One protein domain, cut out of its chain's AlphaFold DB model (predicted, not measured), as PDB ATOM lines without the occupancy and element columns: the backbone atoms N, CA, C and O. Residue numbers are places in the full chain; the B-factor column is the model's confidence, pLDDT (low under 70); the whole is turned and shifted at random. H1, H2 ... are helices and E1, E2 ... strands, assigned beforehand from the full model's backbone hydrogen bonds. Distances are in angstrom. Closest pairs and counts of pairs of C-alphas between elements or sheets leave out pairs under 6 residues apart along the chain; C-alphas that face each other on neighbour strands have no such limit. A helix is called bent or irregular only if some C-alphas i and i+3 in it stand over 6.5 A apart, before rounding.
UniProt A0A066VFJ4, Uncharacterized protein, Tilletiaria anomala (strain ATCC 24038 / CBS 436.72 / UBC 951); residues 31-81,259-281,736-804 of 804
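What this domain is: This is residues 31 to 81, 259 to 281 and 736 to 804 of the 804 residues of an uncharacterized protein of Tilletiaria anomala (strain ATCC 24038 / CBS 436.72 / UBC 951) (UniProt A0A066VFJ4). One twisted, branched sheet of seven strands makes the body, and its two long strands, E1 and E2, form a sharply bent hairpin. H2 packs on the sheet, while H1 runs off from the end of E3 and sticks out with residues 73 to 81. The printed part has 143 residues, with elements in the order E1 E2 E3 H1 E4 E5 E6 H2 E7; the class is mixed, and the sheet has parallel and antiparallel pairs. It is compact, with a radius of gyration of the C-alphas of 16.1 A, and spans 46 by 36 by 33 A.

How they stand to each other: E1, residues 32 to 42, bends by 95 degrees at residue 37. On one side of it is E2, residues 48 to 58, its antiparallel hairpin partner, with N 35 and O 56 at 2.9 A, within hydrogen-bond range. On the other side are two parallel neighbours, E4, residues 268 to 272, with N 34 and O 269 at 2.8 A, and E5, residues 277 to 281, with N 40 and O 279 at 2.9 A. E3, residues 64 to 69, completes a meander E1 E2 E3, each strand the antiparallel neighbour of the one before; N 55 and O 68 are 2.9 A apart. E6, residues 741 to 745, is antiparallel to E5, with N 742 and O 280 at 2.9 A, and to E7, residues 786 to 791, with N 790 and O 741 at 2.8 A. H2, residues 770 to 780, is on the sheet at a height of 10.1 A; its closest C-alpha pair with E2 is Thr 52 and Leu 770, 6.9 A. H1, residues 70 to 81, only grazes the sheet with residues 70 to 72. In H1 and H2 every O i to N i+4 pair is within hydrogen-bond range.

Where its parts are: E1 measures 23.7 A from C-alpha 32 at (118.111, 203.227, 292.352), E2 20.0 A and H1 16.3 A. E7 ends with C-alpha 791 at (109.887, 212.009, 300.220).

The domain as a whole: Residues 82 to 258 and 282 to 735 are not printed, with C-alpha gaps of 17.8 A and 13.6 A. The link E6 to H2 is long, and its residues 750 to 755 stand free. pLDDT is under 70 at residues 747 to 758 and 799 to 804.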
ATOM      1  N   SER A  31     116.973 200.875 296.410       83.44
ATOM      2  CA  SER A  31     117.208 200.654 294.992       83.44
ATOM      3  C   SER A  31     117.281 202.008 294.281       83.44
ATOM      4  O   SER A  31     116.564 202.961 294.608       83.44
ATOM      5  N   ARG A  32     118.193 202.123 293.311       93.88
ATOM      6  CA  ARG A  32     118.111 203.227 292.352       93.88
ATOM      7  C   ARG A  32     116.804 203.048 291.582       93.88
ATOM      8  O   ARG A  32     116.434 201.911 291.303       93.88
ATOM      9  N   ARG A  33     116.131 204.132 291.214       95.56
ATOM     10  CA  ARG A  33     114.923 204.067 290.382       95.56
ATOM     11  C   ARG A  33     115.104 204.877 289.118       95.56
ATOM     12  O   ARG A  33     115.753 205.923 289.143       95.56
ATOM     13  N   LEU A  34     114.533 204.379 288.034       96.88
ATOM     14  CA  LEU A  34     114.530 205.006 286.728       96.88
ATOM     15  C   LEU A  34     113.078 205.169 286.281       96.88
ATOM     16  O   LEU A  34     112.426 204.184 285.938       96.88
ATOM     17  N   PHE A  35     112.578 206.399 286.339       97.69
ATOM     18  CA  PHE A  35     111.232 206.749 285.898       97.69
ATOM     19  C   PHE A  35     111.252 207.124 284.413       97.69
ATOM     20  O   PHE A  35     112.154 207.847 283.983       97.69
ATOM     21  N   ILE A  36     110.273 206.632 283.652       96.94
ATOM     22  CA  ILE A  36     110.157 206.820 282.200       96.94
ATOM     23  C   ILE A  36     108.730 207.266 281.865       96.94
ATOM     24  O   ILE A  36     107.792 206.515 282.130       96.94
ATOM     25  N   GLY A  37     108.567 208.458 281.287       95.44
ATOM     26  CA  GLY A  37     107.264 209.026 280.918       95.44
ATOM     27  C   GLY A  37     107.182 210.533 281.170       95.44
ATOM     28  O   GLY A  37     108.202 211.220 281.118       95.44
ATOM     29  N   GLY A  38     105.981 211.047 281.447       96.81
ATOM     30  CA  GLY A  38     105.754 212.478 281.650       96.81
ATOM     31  C   GLY A  38     106.488 213.049 282.869       96.81
ATOM     32  O   GLY A  38     106.422 212.494 283.968       96.81
ATOM     33  N   ILE A  39     107.160 214.189 282.695       98.50
ATOM     34  CA  ILE A  39     107.804 214.950 283.777       98.50
ATOM     35  C   ILE A  39     107.435 216.426 283.642       98.50
ATOM     36  O   ILE A  39     107.612 217.015 282.577       98.50
ATOM     37  N   ILE A  40     106.975 217.030 284.737       98.56
ATOM     38  CA  ILE A  40     106.674 218.459 284.849       98.56
ATOM     39  C   ILE A  40     107.455 219.036 286.034       98.56
ATOM     40  O   ILE A  40     107.464 218.462 287.122       98.56
ATOM     41  N   SER A  41     108.138 220.169 285.856       98.50
ATOM     42  CA  SER A  41     108.931 220.792 286.926       98.50
ATOM     43  C   SER A  41     109.074 222.307 286.735       98.50
ATOM     44  O   SER A  41     109.511 222.733 285.673       98.50
ATOM     45  N   PRO A  42     108.804 223.151 287.746       98.06
ATOM     46  CA  PRO A  42     109.045 224.588 287.648       98.06
ATOM     47  C   PRO A  42     110.546 224.913 287.618       98.06
ATOM     48  O   PRO A  42     111.358 224.273 288.298       98.06
ATOM     49  N   ARG A  43     110.894 225.971 286.880       96.75
ATOM     50  CA  ARG A  43     112.212 226.631 286.885       96.75
ATOM     51  C   ARG A  43     112.152 228.021 287.520       96.75
ATOM     52  O   ARG A  43     113.064 228.405 288.245       96.75
ATOM     53  N   SER A  44     111.074 228.761 287.263       97.12
ATOM     54  CA  SER A  44     110.833 230.126 287.750       97.12
ATOM     55  C   SER A  44     109.319 230.362 287.921       97.12
ATOM     56  O   SER A  44     108.538 229.474 287.576       97.12
ATOM     57  N   PRO A  45     108.861 231.539 288.392       96.81
ATOM     58  CA  PRO A  45     107.435 231.875 288.414       96.81
ATOM     59  C   PRO A  45     106.745 231.859 287.039       96.81
ATOM     60  O   PRO A  45     105.520 231.864 286.991       96.81
ATOM     61  N   LEU A  46     107.492 231.875 285.930       96.75
ATOM     62  CA  LEU A  46     106.960 231.941 284.558       96.75
ATOM     63  C   LEU A  46     107.359 230.742 283.691       96.75
ATOM     64  O   LEU A  46     106.791 230.544 282.622       96.75
ATOM     65  N   GLU A  47     108.335 229.947 284.131       96.94
ATOM     66  CA  GLU A  47     108.909 228.853 283.352       96.94
ATOM     67  C   GLU A  47     108.782 227.516 284.074       96.94
ATOM     68  O   GLU A  47     109.108 227.391 285.257       96.94
ATOM     69  N   MET A  48     108.413 226.490 283.313       96.81
ATOM     70  CA  MET A  48     108.422 225.093 283.728       96.81
ATOM     71  C   MET A  48     108.943 224.213 282.591       96.81
ATOM     72  O   MET A  48     108.662 224.464 281.420       96.81
ATOM     73  N   ASP A  49     109.703 223.185 282.949       97.44
ATOM     74  CA  ASP A  49     110.007 222.058 282.082       97.44
ATOM     75  C   ASP A  49     108.758 221.172 281.984       97.44
ATOM     76  O   ASP A  49     108.190 220.790 283.009       97.44
ATOM     77  N   ILE A  50     108.350 220.832 280.762       97.12
ATOM     78  CA  ILE A  50     107.359 219.791 280.466       97.12
ATOM     79  C   ILE A  50     108.019 218.850 279.461       97.12
ATOM     80  O   ILE A  50     108.416 219.279 278.379       97.12
ATOM     81  N   ILE A  51     108.183 217.584 279.842       97.19
ATOM     82  CA  ILE A  51     108.908 216.574 279.067       97.19
ATOM     83  C   ILE A  51     108.006 215.347 278.923       97.19
ATOM     84  O   ILE A  51     107.826 214.591 279.877       97.19
ATOM     85  N   THR A  52     107.438 215.138 277.733       94.00
ATOM     86  CA  THR A  52     106.498 214.032 277.466       94.00
ATOM     87  C   THR A  52     107.182 212.664 277.490       94.00
ATOM     88  O   THR A  52     106.615 211.691 277.982       94.00
ATOM     89  N   ARG A  53     108.431 212.591 277.018       94.62
ATOM     90  CA  ARG A  53     109.263 211.375 277.015       94.62
ATOM     91  C   ARG A  53     110.470 211.554 277.940       94.62
ATOM     92  O   ARG A  53     111.618 211.462 277.516       94.62
ATOM     93  N   GLY A  54     110.211 211.879 279.202       97.25
ATOM     94  CA  GLY A  54     111.243 212.125 280.204       97.25
ATOM     95  C   GLY A  54     111.877 210.847 280.759       97.25
ATOM     96  O   GLY A  54     111.224 209.809 280.883       97.25
ATOM     97  N   LEU A  55     113.157 210.938 281.128       97.88
ATOM     98  CA  LEU A  55     113.913 209.873 281.790       97.88
ATOM     99  C   LEU A  55     114.610 210.411 283.052       97.88
ATOM    100  O   LEU A  55     115.580 211.164 282.956       97.88
ATOM    101  N   LEU A  56     114.129 210.021 284.239       98.50
ATOM    102  CA  LEU A  56     114.588 210.544 285.537       98.50
ATOM    103  C   LEU A  56     115.209 209.452 286.411       98.50
ATOM    104  O   LEU A  56     114.566 208.456 286.750       98.50
ATOM    105  N   GLY A  57     116.460 209.664 286.826       97.94
ATOM    106  CA  GLY A  57     117.206 208.743 287.687       97.94
ATOM    107  C   GLY A  57     117.257 209.191 289.150       97.94
ATOM    108  O   GLY A  57     117.953 210.154 289.477       97.94
ATOM    109  N   VAL A  58     116.614 208.450 290.060       97.75
ATOM    110  CA  VAL A  58     116.733 208.626 291.522       97.75
ATOM    111  C   VAL A  58     117.803 207.687 292.086       97.75
ATOM    112  O   VAL A  58     117.734 206.466 291.934       97.75
ATOM    113  N   GLY A  59     118.816 208.242 292.751       94.69
ATOM    114  CA  GLY A  59     119.886 207.471 293.388       94.69
ATOM    115  C   GLY A  59     119.484 206.855 294.735       94.69
ATOM    116  O   GLY A  59     118.551 207.310 295.390       94.69
ATOM    117  N   SER A  60     120.273 205.886 295.215       87.38
ATOM    118  CA  SER A  60     120.029 205.080 296.434       87.38
ATOM    119  C   SER A  60     120.005 205.833 297.780       87.38
ATOM    120  O   SER A  60     120.019 205.204 298.833       87.38
ATOM    121  N   GLY A  61     120.052 207.166 297.760       84.56
ATOM    122  CA  GLY A  61     119.921 208.048 298.927       84.56
ATOM    123  C   GLY A  61     118.809 209.087 298.754       84.56
ATOM    124  O   GLY A  61     118.853 210.137 299.389       84.56
ATOM    125  N   GLY A  62     117.878 208.849 297.825       92.06
ATOM    126  CA  GLY A  62     116.752 209.738 297.543       92.06
ATOM    127  C   GLY A  62     117.052 210.925 296.632       92.06
ATOM    128  O   GLY A  62     116.133 211.653 296.285       92.06
ATOM    129  N   THR A  63     118.308 211.147 296.241       95.62
ATOM    130  CA  THR A  63     118.714 212.297 295.412       95.62
ATOM    131  C   THR A  63     118.481 212.046 293.924       95.62
ATOM    132  O   THR A  63     118.922 211.013 293.409       95.62
ATOM    133  N   ILE A  64     117.910 213.019 293.216       98.25
ATOM    134  CA  ILE A  64     117.828 213.047 291.749       98.25
ATOM    135  C   ILE A  64     119.246 213.152 291.171       98.25
ATOM    136  O   ILE A  64     120.066 213.944 291.643       98.25
ATOM    137  N   ARG A  65     119.570 212.326 290.174       97.75
ATOM    138  CA  ARG A  65     120.909 212.241 289.560       97.75
ATOM    139  C   ARG A  65     120.958 212.765 288.135       97.75
ATOM    140  O   ARG A  65     121.978 213.327 287.756       97.75
ATOM    141  N   PHE A  66     119.872 212.608 287.392       97.94
ATOM    142  CA  PHE A  66     119.691 213.161 286.057       97.94
ATOM    143  C   PHE A  66     118.202 213.241 285.725       97.94
ATOM    144  O   PHE A  66     117.402 212.470 286.261       97.94
ATOM    145  N   VAL A  67     117.880 214.160 284.820       98.19
ATOM    146  CA  VAL A  67     116.633 214.226 284.061       98.19
ATOM    147  C   VAL A  67     117.056 214.483 282.620       98.19
ATOM    148  O   VAL A  67     117.842 215.397 282.381       98.19
ATOM    149  N   GLU A  68     116.587 213.669 281.682       98.00
ATOM    150  CA  GLU A  68     116.852 213.833 280.249       98.00
ATOM    151  C   GLU A  68     115.529 213.831 279.475       98.00
ATOM    152  O   GLU A  68     114.601 213.099 279.828       98.00
ATOM    153  N   ASP A  69     115.470 214.608 278.395       97.31
ATOM    154  CA  ASP A  69     114.444 214.494 277.360       97.31
ATOM    155  C   ASP A  69     114.876 213.438 276.333       97.31
ATOM    156  O   ASP A  69     115.894 213.604 275.653       97.31
ATOM    157  N   LEU A  70     114.108 212.352 276.196       95.94
ATOM    158  CA  LEU A  70     114.413 211.317 275.212       95.94
ATOM    159  C   LEU A  70     114.264 211.817 273.771       95.94
ATOM    160  O   LEU A  70     114.934 211.274 272.903       95.94
ATOM    161  N   GLU A  71     113.480 212.860 273.487       93.94
ATOM    162  CA  GLU A  71     113.388 213.420 272.133       93.94
ATOM    163  C   GLU A  71     114.659 214.180 271.737       93.94
ATOM    164  O   GLU A  71     115.083 214.116 270.580       93.94
ATOM    165  N   GLN A  72     115.313 214.861 272.681       94.62
ATOM    166  CA  GLN A  72     116.655 215.415 272.498       94.62
ATOM    167  C   GLN A  72     117.692 214.303 272.328       94.62
ATOM    168  O   GLN A  72     118.478 214.359 271.383       94.62
ATOM    169  N   VAL A  73     117.654 213.254 273.160       95.88
ATOM    170  CA  VAL A  73     118.566 212.102 273.029       95.88
ATOM    171  C   VAL A  73     118.403 211.408 271.668       95.88
ATOM    172  O   VAL A  73     119.401 211.039 271.045       95.88
ATOM    173  N   GLU A  74     117.172 211.276 271.164       94.94
ATOM    174  CA  GLU A  74     116.878 210.693 269.850       94.94
ATOM    175  C   GLU A  74     117.451 211.544 268.707       94.94
ATOM    176  O   GLU A  74     118.059 211.017 267.769       94.94
ATOM    177  N   ARG A  75     117.297 212.874 268.799       94.19
ATOM    178  CA  ARG A  75     117.860 213.841 267.845       94.19
ATOM    179  C   ARG A  75     119.392 213.811 267.855       94.19
ATOM    180  O   ARG A  75     119.996 213.747 266.784       94.19
ATOM    181  N   ASP A  76     120.016 213.762 269.029       92.88
ATOM    182  CA  ASP A  76     121.473 213.682 269.176       92.88
ATOM    183  C   ASP A  76     122.033 212.380 268.579       92.88
ATOM    184  O   ASP A  76     122.998 212.410 267.811       92.88
ATOM    185  N   MET A  77     121.387 211.236 268.846       91.25
ATOM    186  CA  MET A  77     121.763 209.943 268.255       91.25
ATOM    187  C   MET A  77     121.651 209.944 266.725       91.25
ATOM    188  O   MET A  77     122.543 209.433 266.042       91.25
ATOM    189  N   LYS A  78     120.596 210.550 266.165       89.31
ATOM    190  CA  LYS A  78     120.425 210.699 264.707       89.31
ATOM    191  C   LYS A  78     121.540 211.562 264.092       89.31
ATOM    192  O   LYS A  78     122.092 211.193 263.055       89.31
ATOM    193  N   VAL A  79     121.935 212.658 264.749       89.75
ATOM    194  CA  VAL A  79     123.051 213.521 264.310       89.75
ATOM    195  C   VAL A  79     124.404 212.801 264.383       89.75
ATOM    196  O   VAL A  79     125.227 212.949 263.475       89.75
ATOM    197  N   GLU A  80     124.653 212.007 265.424       86.00
ATOM    198  CA  GLU A  80     125.885 211.219 265.554       86.00
ATOM    199  C   GLU A  80     125.998 210.123 264.488       86.00
ATOM    200  O   GLU A  80     127.044 210.015 263.845       86.00
ATOM    201  N   MET A  81     124.927 209.365 264.231       80.00
ATOM    202  CA  MET A  81     124.926 208.341 263.177       80.00
ATOM    203  C   MET A  81     125.107 208.954 261.780       80.00
ATOM    204  O   MET A  81     125.882 208.428 260.981       80.00
ATOM    205  N   ALA A 259     124.312 204.503 280.715       94.88
ATOM    206  CA  ALA A 259     125.761 204.460 280.513       94.88
ATOM    207  C   ALA A 259     126.445 205.824 280.747       94.88
ATOM    208  O   ALA A 259     127.431 205.869 281.486       94.88
ATOM    209  N   LYS A 260     125.897 206.934 280.213       95.62
ATOM    210  CA  LYS A 260     126.365 208.325 280.452       95.62
ATOM    211  C   LYS A 260     126.512 208.636 281.950       95.62
ATOM    212  O   LYS A 260     127.451 209.324 282.339       95.62
ATOM    213  N   TYR A 261     125.634 208.083 282.791       95.00
ATOM    214  CA  TYR A 261     125.651 208.268 284.249       95.00
ATOM    215  C   TYR A 261     126.276 207.113 285.054       95.00
ATOM    216  O   TYR A 261     126.225 207.127 286.287       95.00
ATOM    217  N   GLY A 262     126.891 206.115 284.407       94.81
ATOM    218  CA  GLY A 262     127.554 204.991 285.088       94.81
ATOM    219  C   GLY A 262     126.591 204.025 285.796       94.81
ATOM    220  O   GLY A 262     126.920 203.433 286.829       94.81
ATOM    221  N   TRP A 263     125.366 203.891 285.290       94.94
ATOM    222  CA  TRP A 263     124.345 202.962 285.774       94.94
ATOM    223  C   TRP A 263     124.316 201.727 284.869       94.94
ATOM    224  O   TRP A 263     124.109 201.833 283.664       94.94
ATOM    225  N   LYS A 264     124.521 200.544 285.456       91.00
ATOM    226  CA  LYS A 264     124.424 199.263 284.743       91.00
ATOM    227  C   LYS A 264     122.979 198.768 284.729       91.00
ATOM    228  O   LYS A 264     122.241 199.000 285.683       91.00
ATOM    229  N   GLU A 265     122.606 198.054 283.677       85.25
ATOM    230  CA  GLU A 265     121.332 197.333 283.590       85.25
ATOM    231  C   GLU A 265     121.181 196.376 284.792       85.25
ATOM    232  O   GLU A 265     122.156 195.761 285.227       85.25
ATOM    233  N   GLY A 266     119.991 196.330 285.398       83.88
ATOM    234  CA  GLY A 266     119.743 195.602 286.653       83.88
ATOM    235  C   GLY A 266     120.258 196.276 287.938       83.88
ATOM    236  O   GLY A 266     120.019 195.755 289.022       83.88
ATOM    237  N   ALA A 267     120.927 197.436 287.867       87.50
ATOM    238  CA  ALA A 267     121.337 198.211 289.051       87.50
ATOM    239  C   ALA A 267     120.302 199.271 289.492       87.50
ATOM    240  O   ALA A 267     120.616 200.130 290.324       87.50
ATOM    241  N   TYR A 268     119.106 199.247 288.902       92.38
ATOM    242  CA  TYR A 268     117.986 200.151 289.157       92.38
ATOM    243  C   TYR A 268     116.650 199.455 288.860       92.38
ATOM    244  O   TYR A 268     116.565 198.660 287.923       92.38
ATOM    245  N   ASP A 269     115.610 199.804 289.615       92.38
ATOM    246  CA  ASP A 269     114.225 199.453 289.297       92.38
ATOM    247  C   ASP A 269     113.727 200.394 288.191       92.38
ATOM    248  O   ASP A 269     114.006 201.597 288.227       92.38
ATOM    249  N   VAL A 270     112.973 199.875 287.222       93.19
ATOM    250  CA  VAL A 270     112.347 200.690 286.169       93.19
ATOM    251  C   VAL A 270     110.877 200.898 286.499       93.19
ATOM    252  O   VAL A 270     110.150 199.931 286.712       93.19
ATOM    253  N   ILE A 271     110.443 202.156 286.502       95.00
ATOM    254  CA  ILE A 271     109.041 202.554 286.632       95.00
ATOM    255  C   ILE A 271     108.665 203.260 285.333       95.00
ATOM    256  O   ILE A 271     109.255 204.279 284.978       95.00
ATOM    257  N   ARG A 272     107.703 202.700 284.604       94.25
ATOM    258  CA  ARG A 272     107.089 203.354 283.446       94.25
ATOM    259  C   ARG A 272     105.792 204.003 283.899       94.25
ATOM    260  O   ARG A 272     105.105 203.428 284.737       94.25
ATOM    261  N   LEU A 273     105.527 205.189 283.372       92.12
ATOM    262  CA  LEU A 273     104.299 205.938 283.594       92.12
ATOM    263  C   LEU A 273     103.380 205.706 282.392       92.12
ATOM    264  O   LEU A 273     103.843 205.779 281.249       92.12
ATOM    265  N   ASP A 274     102.110 205.408 282.645       85.88
ATOM    266  CA  ASP A 274     101.112 205.229 281.585       85.88
ATOM    267  C   ASP A 274     100.664 206.578 280.980       85.88
ATOM    268  O   ASP A 274     100.995 207.658 281.475       85.88
ATOM    269  N   LYS A 275      99.903 206.558 279.875       77.62
ATOM    270  CA  LYS A 275      99.363 207.803 279.297       77.62
ATOM    271  C   LYS A 275      98.383 208.451 280.285       77.62
ATOM    272  O   LYS A 275      97.410 207.826 280.685       77.62
ATOM    273  N   GLY A 276      98.635 209.712 280.639       78.94
ATOM    274  CA  GLY A 276      97.918 210.419 281.708       78.94
ATOM    275  C   GLY A 276      98.586 210.302 283.085       78.94
ATOM    276  O   GLY A 276      98.118 210.912 284.044       78.94
ATOM    277  N   GLU A 277      99.697 209.572 283.204       90.50
ATOM    278  CA  GLU A 277     100.566 209.628 284.377       90.50
ATOM    279  C   GLU A 277     101.775 210.542 284.144       90.50
ATOM    280  O   GLU A 277     102.384 210.554 283.071       90.50
ATOM    281  N   PHE A 278     102.154 211.305 285.171       96.31
ATOM    282  CA  PHE A 278     103.363 212.130 285.142       96.31
ATOM    283  C   PHE A 278     103.947 212.366 286.537       96.31
ATOM    284  O   PHE A 278     103.254 212.290 287.554       96.31
ATOM    285  N   LEU A 279     105.242 212.680 286.581       98.62
ATOM    286  CA  LEU A 279     105.915 213.164 287.780       98.62
ATOM    287  C   LEU A 279     105.854 214.687 287.880       98.62
ATOM    288  O   LEU A 279     106.125 215.390 286.908       98.62
ATOM    289  N   MET A 280     105.617 215.185 289.090       98.75
ATOM    290  CA  MET A 280     105.809 216.591 289.462       98.75
ATOM    291  C   MET A 280     106.454 216.704 290.855       98.75
ATOM    292  O   MET A 280     106.520 215.701 291.575       98.75
ATOM    293  N   PRO A 281     106.973 217.876 291.274       98.81
ATOM    294  CA  PRO A 281     107.497 218.042 292.626       98.81
ATOM    295  C   PRO A 281     106.388 217.864 293.666       98.81
ATOM    296  O   PRO A 281     105.230 218.190 293.418       98.81
ATOM    297  N   GLY A 736     120.499 216.794 291.673       96.69
ATOM    298  CA  GLY A 736     121.084 217.194 292.957       96.69
ATOM    299  C   GLY A 736     120.070 217.433 294.084       96.69
ATOM    300  O   GLY A 736     120.461 217.362 295.249       96.69
ATOM    301  N   LYS A 737     118.783 217.638 293.770       97.56
ATOM    302  CA  LYS A 737     117.705 217.765 294.768       97.56
ATOM    303  C   LYS A 737     117.283 216.419 295.366       97.56
ATOM    304  O   LYS A 737     117.536 215.357 294.791       97.56
ATOM    305  N   ASP A 738     116.633 216.459 296.528       97.44
ATOM    306  CA  ASP A 738     115.892 215.313 297.063       97.44
ATOM    307  C   ASP A 738     114.666 215.050 296.164       97.44
ATOM    308  O   ASP A 738     113.975 215.984 295.759       97.44
ATOM    309  N   PHE A 739     114.371 213.781 295.867       98.19
ATOM    310  CA  PHE A 739     113.151 213.365 295.171       98.19
ATOM    311  C   PHE A 739     111.966 213.376 296.147       98.19
ATOM    312  O   PHE A 739     111.504 212.334 296.620       98.19
ATOM    313  N   ASP A 740     111.533 214.589 296.474       98.44
ATOM    314  CA  ASP A 740     110.246 214.882 297.091       98.44
ATOM    315  C   ASP A 740     109.271 215.180 295.939       98.44
ATOM    316  O   ASP A 740     109.351 216.243 295.317       98.44
ATOM    317  N   ALA A 741     108.427 214.210 295.586       98.56
ATOM    318  CA  ALA A 741     107.740 214.154 294.291       98.56
ATOM    319  C   ALA A 741     106.364 213.478 294.382       98.56
ATOM    320  O   ALA A 741     106.139 212.639 295.256       98.56
ATOM    321  N   LEU A 742     105.478 213.800 293.440       98.62
ATOM    322  CA  LEU A 742     104.194 213.130 293.225       98.62
ATOM    323  C   LEU A 742     104.242 212.333 291.924       98.62
ATOM    324  O   LEU A 742     104.754 212.833 290.923       98.62
ATOM    325  N   LEU A 743     103.659 211.136 291.935       97.44
ATOM    326  CA  LEU A 743     103.186 210.463 290.729       97.44
ATOM    327  C   LEU A 743     101.693 210.771 290.608       97.44
ATOM    328  O   LEU A 743     100.884 210.287 291.403       97.44
ATOM    329  N   ILE A 744     101.351 211.610 289.635       94.88
ATOM    330  CA  ILE A 744      99.970 211.930 289.278       94.88
ATOM    331  C   ILE A 744      99.449 210.846 288.342       94.88
ATOM    332  O   ILE A 744     100.174 210.412 287.449       94.88
ATOM    333  N   ARG A 745      98.186 210.456 288.519       89.88
ATOM    334  CA  ARG A 745      97.427 209.616 287.590       89.88
ATOM    335  C   ARG A 745      96.123 210.315 287.258       89.88
ATOM    336  O   ARG A 745      95.333 210.580 288.162       89.88
ATOM    337  N   THR A 746      95.882 210.590 285.978       78.38
ATOM    338  CA  THR A 746      94.647 211.264 285.555       78.38
ATOM    339  C   THR A 746      93.597 210.360 284.926       78.38
ATOM    340  O   THR A 746      92.461 210.786 284.738       78.38
ATOM    341  N   THR A 747      93.937 209.104 284.644       66.75
ATOM    342  CA  THR A 747      93.020 208.149 284.023       66.75
ATOM    343  C   THR A 747      91.923 207.694 284.981       66.75
ATOM    344  O   THR A 747      92.207 207.003 285.965       66.75
ATOM    345  N   SER A 748      90.671 207.922 284.592       53.28
ATOM    346  CA  SER A 748      89.709 206.829 284.666       53.28
ATOM    347  C   SER A 748      89.978 205.849 283.531       53.28
ATOM    348  O   SER A 748      90.227 206.234 282.386       53.28
ATOM    349  N   THR A 749      89.950 204.560 283.837       49.00
ATOM    350  CA  THR A 749      90.005 203.510 282.823       49.00
ATOM    351  C   THR A 749      88.665 203.444 282.095       49.00
ATOM    352  O   THR A 749      87.765 202.702 282.469       49.00
ATOM    353  N   TRP A 750      88.526 204.184 280.992       42.62
ATOM    354  CA  TRP A 750      87.359 204.103 280.088       42.62
ATOM    355  C   TRP A 750      87.278 202.766 279.310       42.62
ATOM    356  O   TRP A 750      86.607 202.658 278.287       42.62
ATOM    357  N   SER A 751      88.020 201.752 279.763       46.25
ATOM    358  CA  SER A 751      88.345 200.506 279.070       46.25
ATOM    359  C   SER A 751      87.990 199.242 279.862       46.25
ATOM    360  O   SER A 751      88.135 198.145 279.322       46.25
ATOM    361  N   ASP A 752      87.494 199.356 281.098       44.06
ATOM    362  CA  ASP A 752      86.966 198.224 281.858       44.06
ATOM    363  C   ASP A 752      85.516 198.429 282.321       44.06
ATOM    364  O   ASP A 752      85.073 199.517 282.684       44.06
ATOM    365  N   GLN A 753      84.740 197.339 282.320       48.06
ATOM    366  CA  GLN A 753      83.306 197.331 282.653       48.06
ATOM    367  C   GLN A 753      83.038 197.469 284.171       48.06
ATOM    368  O   GLN A 753      82.100 196.879 284.703       48.06
ATOM    369  N   ARG A 754      83.894 198.217 284.881       48.09
ATOM    370  CA  ARG A 754      83.868 198.423 286.339       48.09
ATOM    371  C   ARG A 754      83.548 199.868 286.749       48.09
ATOM    372  O   ARG A 754      83.250 200.101 287.916       48.09
ATOM    373  N   GLY A 755      83.510 200.805 285.798       51.59
ATOM    374  CA  GLY A 755      83.102 202.195 286.021       51.59
ATOM    375  C   GLY A 755      84.270 203.162 286.237       51.59
ATOM    376  O   GLY A 755      85.432 202.812 286.060       51.59
ATOM    377  N   TYR A 756      83.952 204.411 286.583       51.62
ATOM    378  CA  TYR A 756      84.937 205.493 286.661       51.62
ATOM    379  C   TYR A 756      85.899 205.311 287.851       51.62
ATOM    380  O   TYR A 756      85.503 205.446 289.009       51.62
ATOM    381  N   THR A 757      87.173 205.058 287.559       55.88
ATOM    382  CA  THR A 757      88.292 205.059 288.516       55.88
ATOM    383  C   THR A 757      88.942 206.454 288.610       55.88
ATOM    384  O   THR A 757      88.897 207.219 287.655       55.88
ATOM    385  N   GLY A 758      89.535 206.837 289.748       67.69
ATOM    386  CA  GLY A 758      90.202 208.149 289.903       67.69
ATOM    387  C   GLY A 758      89.276 209.324 290.282       67.69
ATOM    388  O   GLY A 758      88.305 209.144 291.017       67.69
ATOM    389  N   CYS A 759      89.608 210.544 289.835       79.50
ATOM    390  CA  CYS A 759      88.944 211.807 290.211       79.50
ATOM    391  C   CYS A 759      87.890 212.265 289.168       79.50
ATOM    392  O   CYS A 759      88.276 212.770 288.114       79.50
ATOM    393  N   PRO A 760      86.568 212.194 289.447       78.00
ATOM    394  CA  PRO A 760      85.512 212.463 288.456       78.00
ATOM    395  C   PRO A 760      85.442 213.884 287.884       78.00
ATOM    396  O   PRO A 760      84.775 214.088 286.875       78.00
ATOM    397  N   GLY A 761      86.097 214.871 288.507       83.06
ATOM    398  CA  GLY A 761      86.189 216.229 287.955       83.06
ATOM    399  C   GLY A 761      87.172 216.343 286.785       83.06
ATOM    400  O   GLY A 761      87.124 217.306 286.019       83.06
ATOM    401  N   MET A 762      88.077 215.376 286.630       85.69
ATOM    402  CA  MET A 762      89.200 215.450 285.703       85.69
ATOM    403  C   MET A 762      88.875 214.716 284.397       85.69
ATOM    404  O   MET A 762      89.255 213.569 284.171       85.69
ATOM    405  N   TYR A 763      88.117 215.396 283.538       83.25
ATOM    406  CA  TYR A 763      87.756 214.914 282.205       83.25
ATOM    407  C   TYR A 763      88.934 215.073 281.228       83.25
ATOM    408  O   TYR A 763      89.198 216.172 280.729       83.25
ATOM    409  N   ILE A 764      89.658 213.974 281.000       82.62
ATOM    410  CA  ILE A 764      90.797 213.890 280.077       82.62
ATOM    411  C   ILE A 764      90.363 213.212 278.774       82.62
ATOM    412  O   ILE A 764      89.759 212.139 278.803       82.62
ATOM    413  N   GLU A 765      90.708 213.821 277.646       82.81
ATOM    414  CA  GLU A 765      90.441 213.330 276.294       82.81
ATOM    415  C   GLU A 765      91.715 212.707 275.681       82.81
ATOM    416  O   GLU A 765      92.831 213.055 276.083       82.81
ATOM    417  N   PRO A 766      91.606 211.765 274.722       81.06
ATOM    418  CA  PRO A 766      92.766 211.134 274.082       81.06
ATOM    419  C   PRO A 766      93.781 212.102 273.449       81.06
ATOM    420  O   PRO A 766      94.944 211.727 273.290       81.06
ATOM    421  N   GLU A 767      93.366 213.312 273.095       85.12
ATOM    422  CA  GLU A 767      94.165 214.398 272.516       85.12
ATOM    423  C   GLU A 767      94.691 215.434 273.530       85.12
ATOM    424  O   GLU A 767      95.416 216.346 273.129       85.12
ATOM    425  N   ASP A 768      94.392 215.311 274.830       87.38
ATOM    426  CA  ASP A 768      95.019 216.168 275.843       87.38
ATOM    427  C   ASP A 768      96.526 215.874 275.951       87.38
ATOM    428  O   ASP A 768      96.950 214.764 276.290       87.38
ATOM    429  N   GLU A 769      97.341 216.905 275.739       90.44
ATOM    430  CA  GLU A 769      98.779 216.881 276.009       90.44
ATOM    431  C   GLU A 769      99.087 217.309 277.455       90.44
ATOM    432  O   GLU A 769      98.265 217.917 278.146       90.44
ATOM    433  N   LEU A 770     100.300 217.013 277.940       91.81
ATOM    434  CA  LEU A 770     100.695 217.267 279.337       91.81
ATOM    435  C   LEU A 770     100.405 218.686 279.887       91.81
ATOM    436  O   LEU A 770     100.040 218.762 281.062       91.81
ATOM    437  N   PRO A 771     100.527 219.798 279.128       93.69
ATOM    438  CA  PRO A 771     100.149 221.124 279.627       93.69
ATOM    439  C   PRO A 771      98.656 221.231 279.979       93.69
ATOM    440  O   PRO A 771      98.311 221.771 281.030       93.69
ATOM    441  N   GLN A 772      97.781 220.673 279.141       93.31
ATOM    442  CA  GLN A 772      96.333 220.631 279.342       93.31
ATOM    443  C   GLN A 772      95.969 219.690 280.496       93.31
ATOM    444  O   GLN A 772      95.161 220.050 281.352       93.31
ATOM    445  N   ILE A 773      96.612 218.519 280.578       92.88
ATOM    446  CA  ILE A 773      96.427 217.577 281.694       92.88
ATOM    447  C   ILE A 773      96.850 218.223 283.029       92.88
ATOM    448  O   ILE A 773      96.153 218.064 284.031       92.88
ATOM    449  N   LEU A 774      97.947 218.991 283.052       96.00
ATOM    450  CA  LEU A 774      98.372 219.762 284.224       96.00
ATOM    451  C   LEU A 774      97.327 220.813 284.617       96.00
ATOM    452  O   LEU A 774      96.961 220.889 285.787       96.00
ATOM    453  N   GLU A 775      96.839 221.617 283.671       96.44
ATOM    454  CA  GLU A 775      95.831 222.643 283.957       96.44
ATOM    455  C   GLU A 775      94.527 222.022 284.494       96.44
ATOM    456  O   GLU A 775      93.998 222.476 285.513       96.44
ATOM    457  N   LYS A 776      94.074 220.911 283.895       94.94
ATOM    458  CA  LYS A 776      92.938 220.116 284.384       94.94
ATOM    459  C   LYS A 776      93.196 219.552 285.793       94.94
ATOM    460  O   LYS A 776      92.332 219.699 286.653       94.94
ATOM    461  N   LEU A 777      94.387 219.021 286.101       95.25
ATOM    462  CA  LEU A 777      94.752 218.629 287.475       95.25
ATOM    463  C   LEU A 777      94.615 219.810 288.448       95.25
ATOM    464  O   LEU A 777      93.966 219.675 289.491       95.25
ATOM    465  N   LEU A 778      95.214 220.962 288.119       97.25
ATOM    466  CA  LEU A 778      95.222 222.125 289.006       97.25
ATOM    467  C   LEU A 778      93.800 222.603 289.317       97.25
ATOM    468  O   LEU A 778      93.513 222.879 290.482       97.25
ATOM    469  N   PHE A 779      92.893 222.640 288.335       97.06
ATOM    470  CA  PHE A 779      91.538 223.177 288.519       97.06
ATOM    471  C   PHE A 779      90.449 222.157 288.883       97.06
ATOM    472  O   PHE A 779      89.491 222.556 289.543       97.06
ATOM    473  N   THR A 780      90.573 220.872 288.530       94.50
ATOM    474  CA  THR A 780      89.506 219.876 288.772       94.50
ATOM    475  C   THR A 780      89.941 218.559 289.419       94.50
ATOM    476  O   THR A 780      89.072 217.807 289.853       94.50
ATOM    477  N   GLY A 781      91.246 218.291 289.564       93.00
ATOM    478  CA  GLY A 781      91.759 217.121 290.290       93.00
ATOM    479  C   GLY A 781      91.518 217.157 291.810       93.00
ATOM    480  O   GLY A 781      91.094 218.176 292.363       93.00
ATOM    481  N   ASP A 782      91.852 216.075 292.511       93.06
ATOM    482  CA  ASP A 782      91.887 216.011 293.981       93.06
ATOM    483  C   ASP A 782      92.894 214.951 294.470       93.06
ATOM    484  O   ASP A 782      93.768 214.531 293.712       93.06
ATOM    485  N   ASP A 783      92.811 214.530 295.734       91.94
ATOM    486  CA  ASP A 783      93.657 213.488 296.326       91.94
ATOM    487  C   ASP A 783      93.599 212.154 295.557       91.94
ATOM    488  O   ASP A 783      94.607 211.454 295.468       91.94
ATOM    489  N   ARG A 784      92.491 211.842 294.868       90.25
ATOM    490  CA  ARG A 784      92.378 210.644 294.011       90.25
ATOM    491  C   ARG A 784      93.221 210.726 292.737       90.25
ATOM    492  O   ARG A 784      93.454 209.696 292.106       90.25
ATOM    493  N   SER A 785      93.680 211.919 292.356       91.38
ATOM    494  CA  SER A 785      94.634 212.123 291.257       91.38
ATOM    495  C   SER A 785      96.083 211.825 291.667       91.38
ATOM    496  O   SER A 785      96.967 211.765 290.810       91.38
ATOM    497  N   ILE A 786      96.361 211.671 292.967       93.69
ATOM    498  CA  ILE A 786      97.711 211.558 293.531       93.69
ATOM    499  C   ILE A 786      97.985 210.081 293.846       93.69
ATOM    500  O   ILE A 786      97.717 209.582 294.935       93.69
ATOM    501  N   ALA A 787      98.503 209.349 292.860       92.00
ATOM    502  CA  ALA A 787      98.621 207.895 292.936       92.00
ATOM    503  C   ALA A 787      99.765 207.402 293.839       92.00
ATOM    504  O   ALA A 787      99.644 206.327 294.429       92.00
ATOM    505  N   GLN A 788     100.880 208.142 293.929       95.75
ATOM    506  CA  GLN A 788     101.981 207.866 294.869       95.75
ATOM    507  C   GLN A 788     102.661 209.162 295.320       95.75
ATOM    508  O   GLN A 788     102.845 210.086 294.524       95.75
ATOM    509  N   VAL A 789     103.101 209.198 296.578       98.31
ATOM    510  CA  VAL A 789     103.777 210.354 297.185       98.31
ATOM    511  C   VAL A 789     105.149 209.932 297.689       98.31
ATOM    512  O   VAL A 789     105.285 208.956 298.431       98.31
ATOM    513  N   PHE A 790     106.184 210.670 297.293       97.81
ATOM    514  CA  PHE A 790     107.576 210.388 297.629       97.81
ATOM    515  C   PHE A 790     108.199 211.505 298.464       97.81
ATOM    516  O   PHE A 790     108.047 212.683 298.154       97.81
ATOM    517  N   VAL A 791     108.981 211.122 299.475       97.31
ATOM    518  CA  VAL A 791     109.887 212.009 300.220       97.31
ATOM    519  C   VAL A 791     111.260 211.349 300.245       97.31
ATOM    520  O   VAL A 791     111.401 210.201 300.679       97.31
ATOM    521  N   ARG A 792     112.283 212.047 299.740       94.25
ATOM    522  CA  ARG A 792     113.641 211.515 299.527       94.25
ATOM    523  C   ARG A 792     113.622 210.148 298.826       94.25
ATOM    524  O   ARG A 792     114.315 209.219 299.238       94.25
ATOM    525  N   GLY A 793     112.794 209.991 297.794       93.81
ATOM    526  CA  GLY A 793     112.633 208.733 297.057       93.81
ATOM    527  C   GLY A 793     111.829 207.634 297.766       93.81
ATOM    528  O   GLY A 793     111.334 206.722 297.097       93.81
ATOM    529  N   ARG A 794     111.654 207.679 299.091       93.25
ATOM    530  CA  ARG A 794     110.821 206.702 299.801       93.25
ATOM    531  C   ARG A 794     109.350 207.032 299.549       93.25
ATOM    532  O   ARG A 794     108.974 208.194 299.638       93.25
ATOM    533  N   ARG A 795     108.531 206.020 299.245       94.62
ATOM    534  CA  ARG A 795     107.068 206.166 299.182       94.62
ATOM    535  C   ARG A 795     106.529 206.400 300.600       94.62
ATOM    536  O   ARG A 795     106.987 205.727 301.530       94.62
ATOM    537  N   VAL A 796     105.635 207.372 300.768       94.56
ATOM    538  CA  VAL A 796     105.147 207.838 302.083       94.56
ATOM    539  C   VAL A 796     103.623 207.862 302.226       94.56
ATOM    540  O   VAL A 796     103.133 207.938 303.354       94.56
ATOM    541  N   ASP A 797     102.887 207.779 301.116       90.44
ATOM    542  CA  ASP A 797     101.430 207.639 301.131       90.44
ATOM    543  C   ASP A 797     100.980 206.321 301.781       90.44
ATOM    544  O   ASP A 797     101.743 205.356 301.893       90.44
ATOM    545  N   SER A 798      99.722 206.285 302.215       81.56
ATOM    546  CA  SER A 798      99.123 205.124 302.882       81.56
ATOM    547  C   SER A 798      98.873 203.922 301.960       81.56
ATOM    548  O   SER A 798      98.552 202.844 302.459       81.56
ATOM    549  N   GLY A 799      98.969 204.090 300.635       61.16
ATOM    550  CA  GLY A 799      98.657 203.078 299.618       61.16
ATOM    551  C   GLY A 799      97.182 202.668 299.501       61.16
ATOM    552  O   GLY A 799      96.805 202.031 298.520       61.16
ATOM    553  N   ALA A 800      96.335 203.069 300.452       43.53
ATOM    554  CA  ALA A 800      95.032 202.459 300.720       43.53
ATOM    555  C   ALA A 800      93.939 202.698 299.658       43.53
ATOM    556  O   ALA A 800      92.874 202.093 299.747       43.53
ATOM    557  N   PHE A 801      94.174 203.563 298.667       42.12
ATOM    558  CA  PHE A 801      93.184 203.910 297.640       42.12
ATOM    559  C   PHE A 801      93.192 203.004 296.396       42.12
ATOM    560  O   PHE A 801      92.275 203.112 295.587       42.12
ATOM    561  N   PHE A 802      94.198 202.132 296.221       39.75
ATOM    562  CA  PHE A 802      94.400 201.395 294.958       39.75
ATOM    563  C   PHE A 802      94.809 199.910 295.108       39.75
ATOM    564  O   PHE A 802      95.309 199.324 294.151       39.75
ATOM    565  N   GLU A 803      94.587 199.278 296.267       28.44
ATOM    566  CA  GLU A 803      94.698 197.811 296.432       28.44
ATOM    567  C   GLU A 803      93.309 197.133 296.427       28.44
ATOM    568  O   GLU A 803      92.865 196.584 297.437       28.44
ATOM    569  N   THR A 804      92.623 197.180 295.275       26.98
ATOM    570  CA  THR A 804      91.357 196.463 294.986       26.98
ATOM    571  C   THR A 804      91.273 196.019 293.527       26.98
ATOM    572  O   THR A 804      91.370 196.918 292.660       26.98
TER     573      THR A 804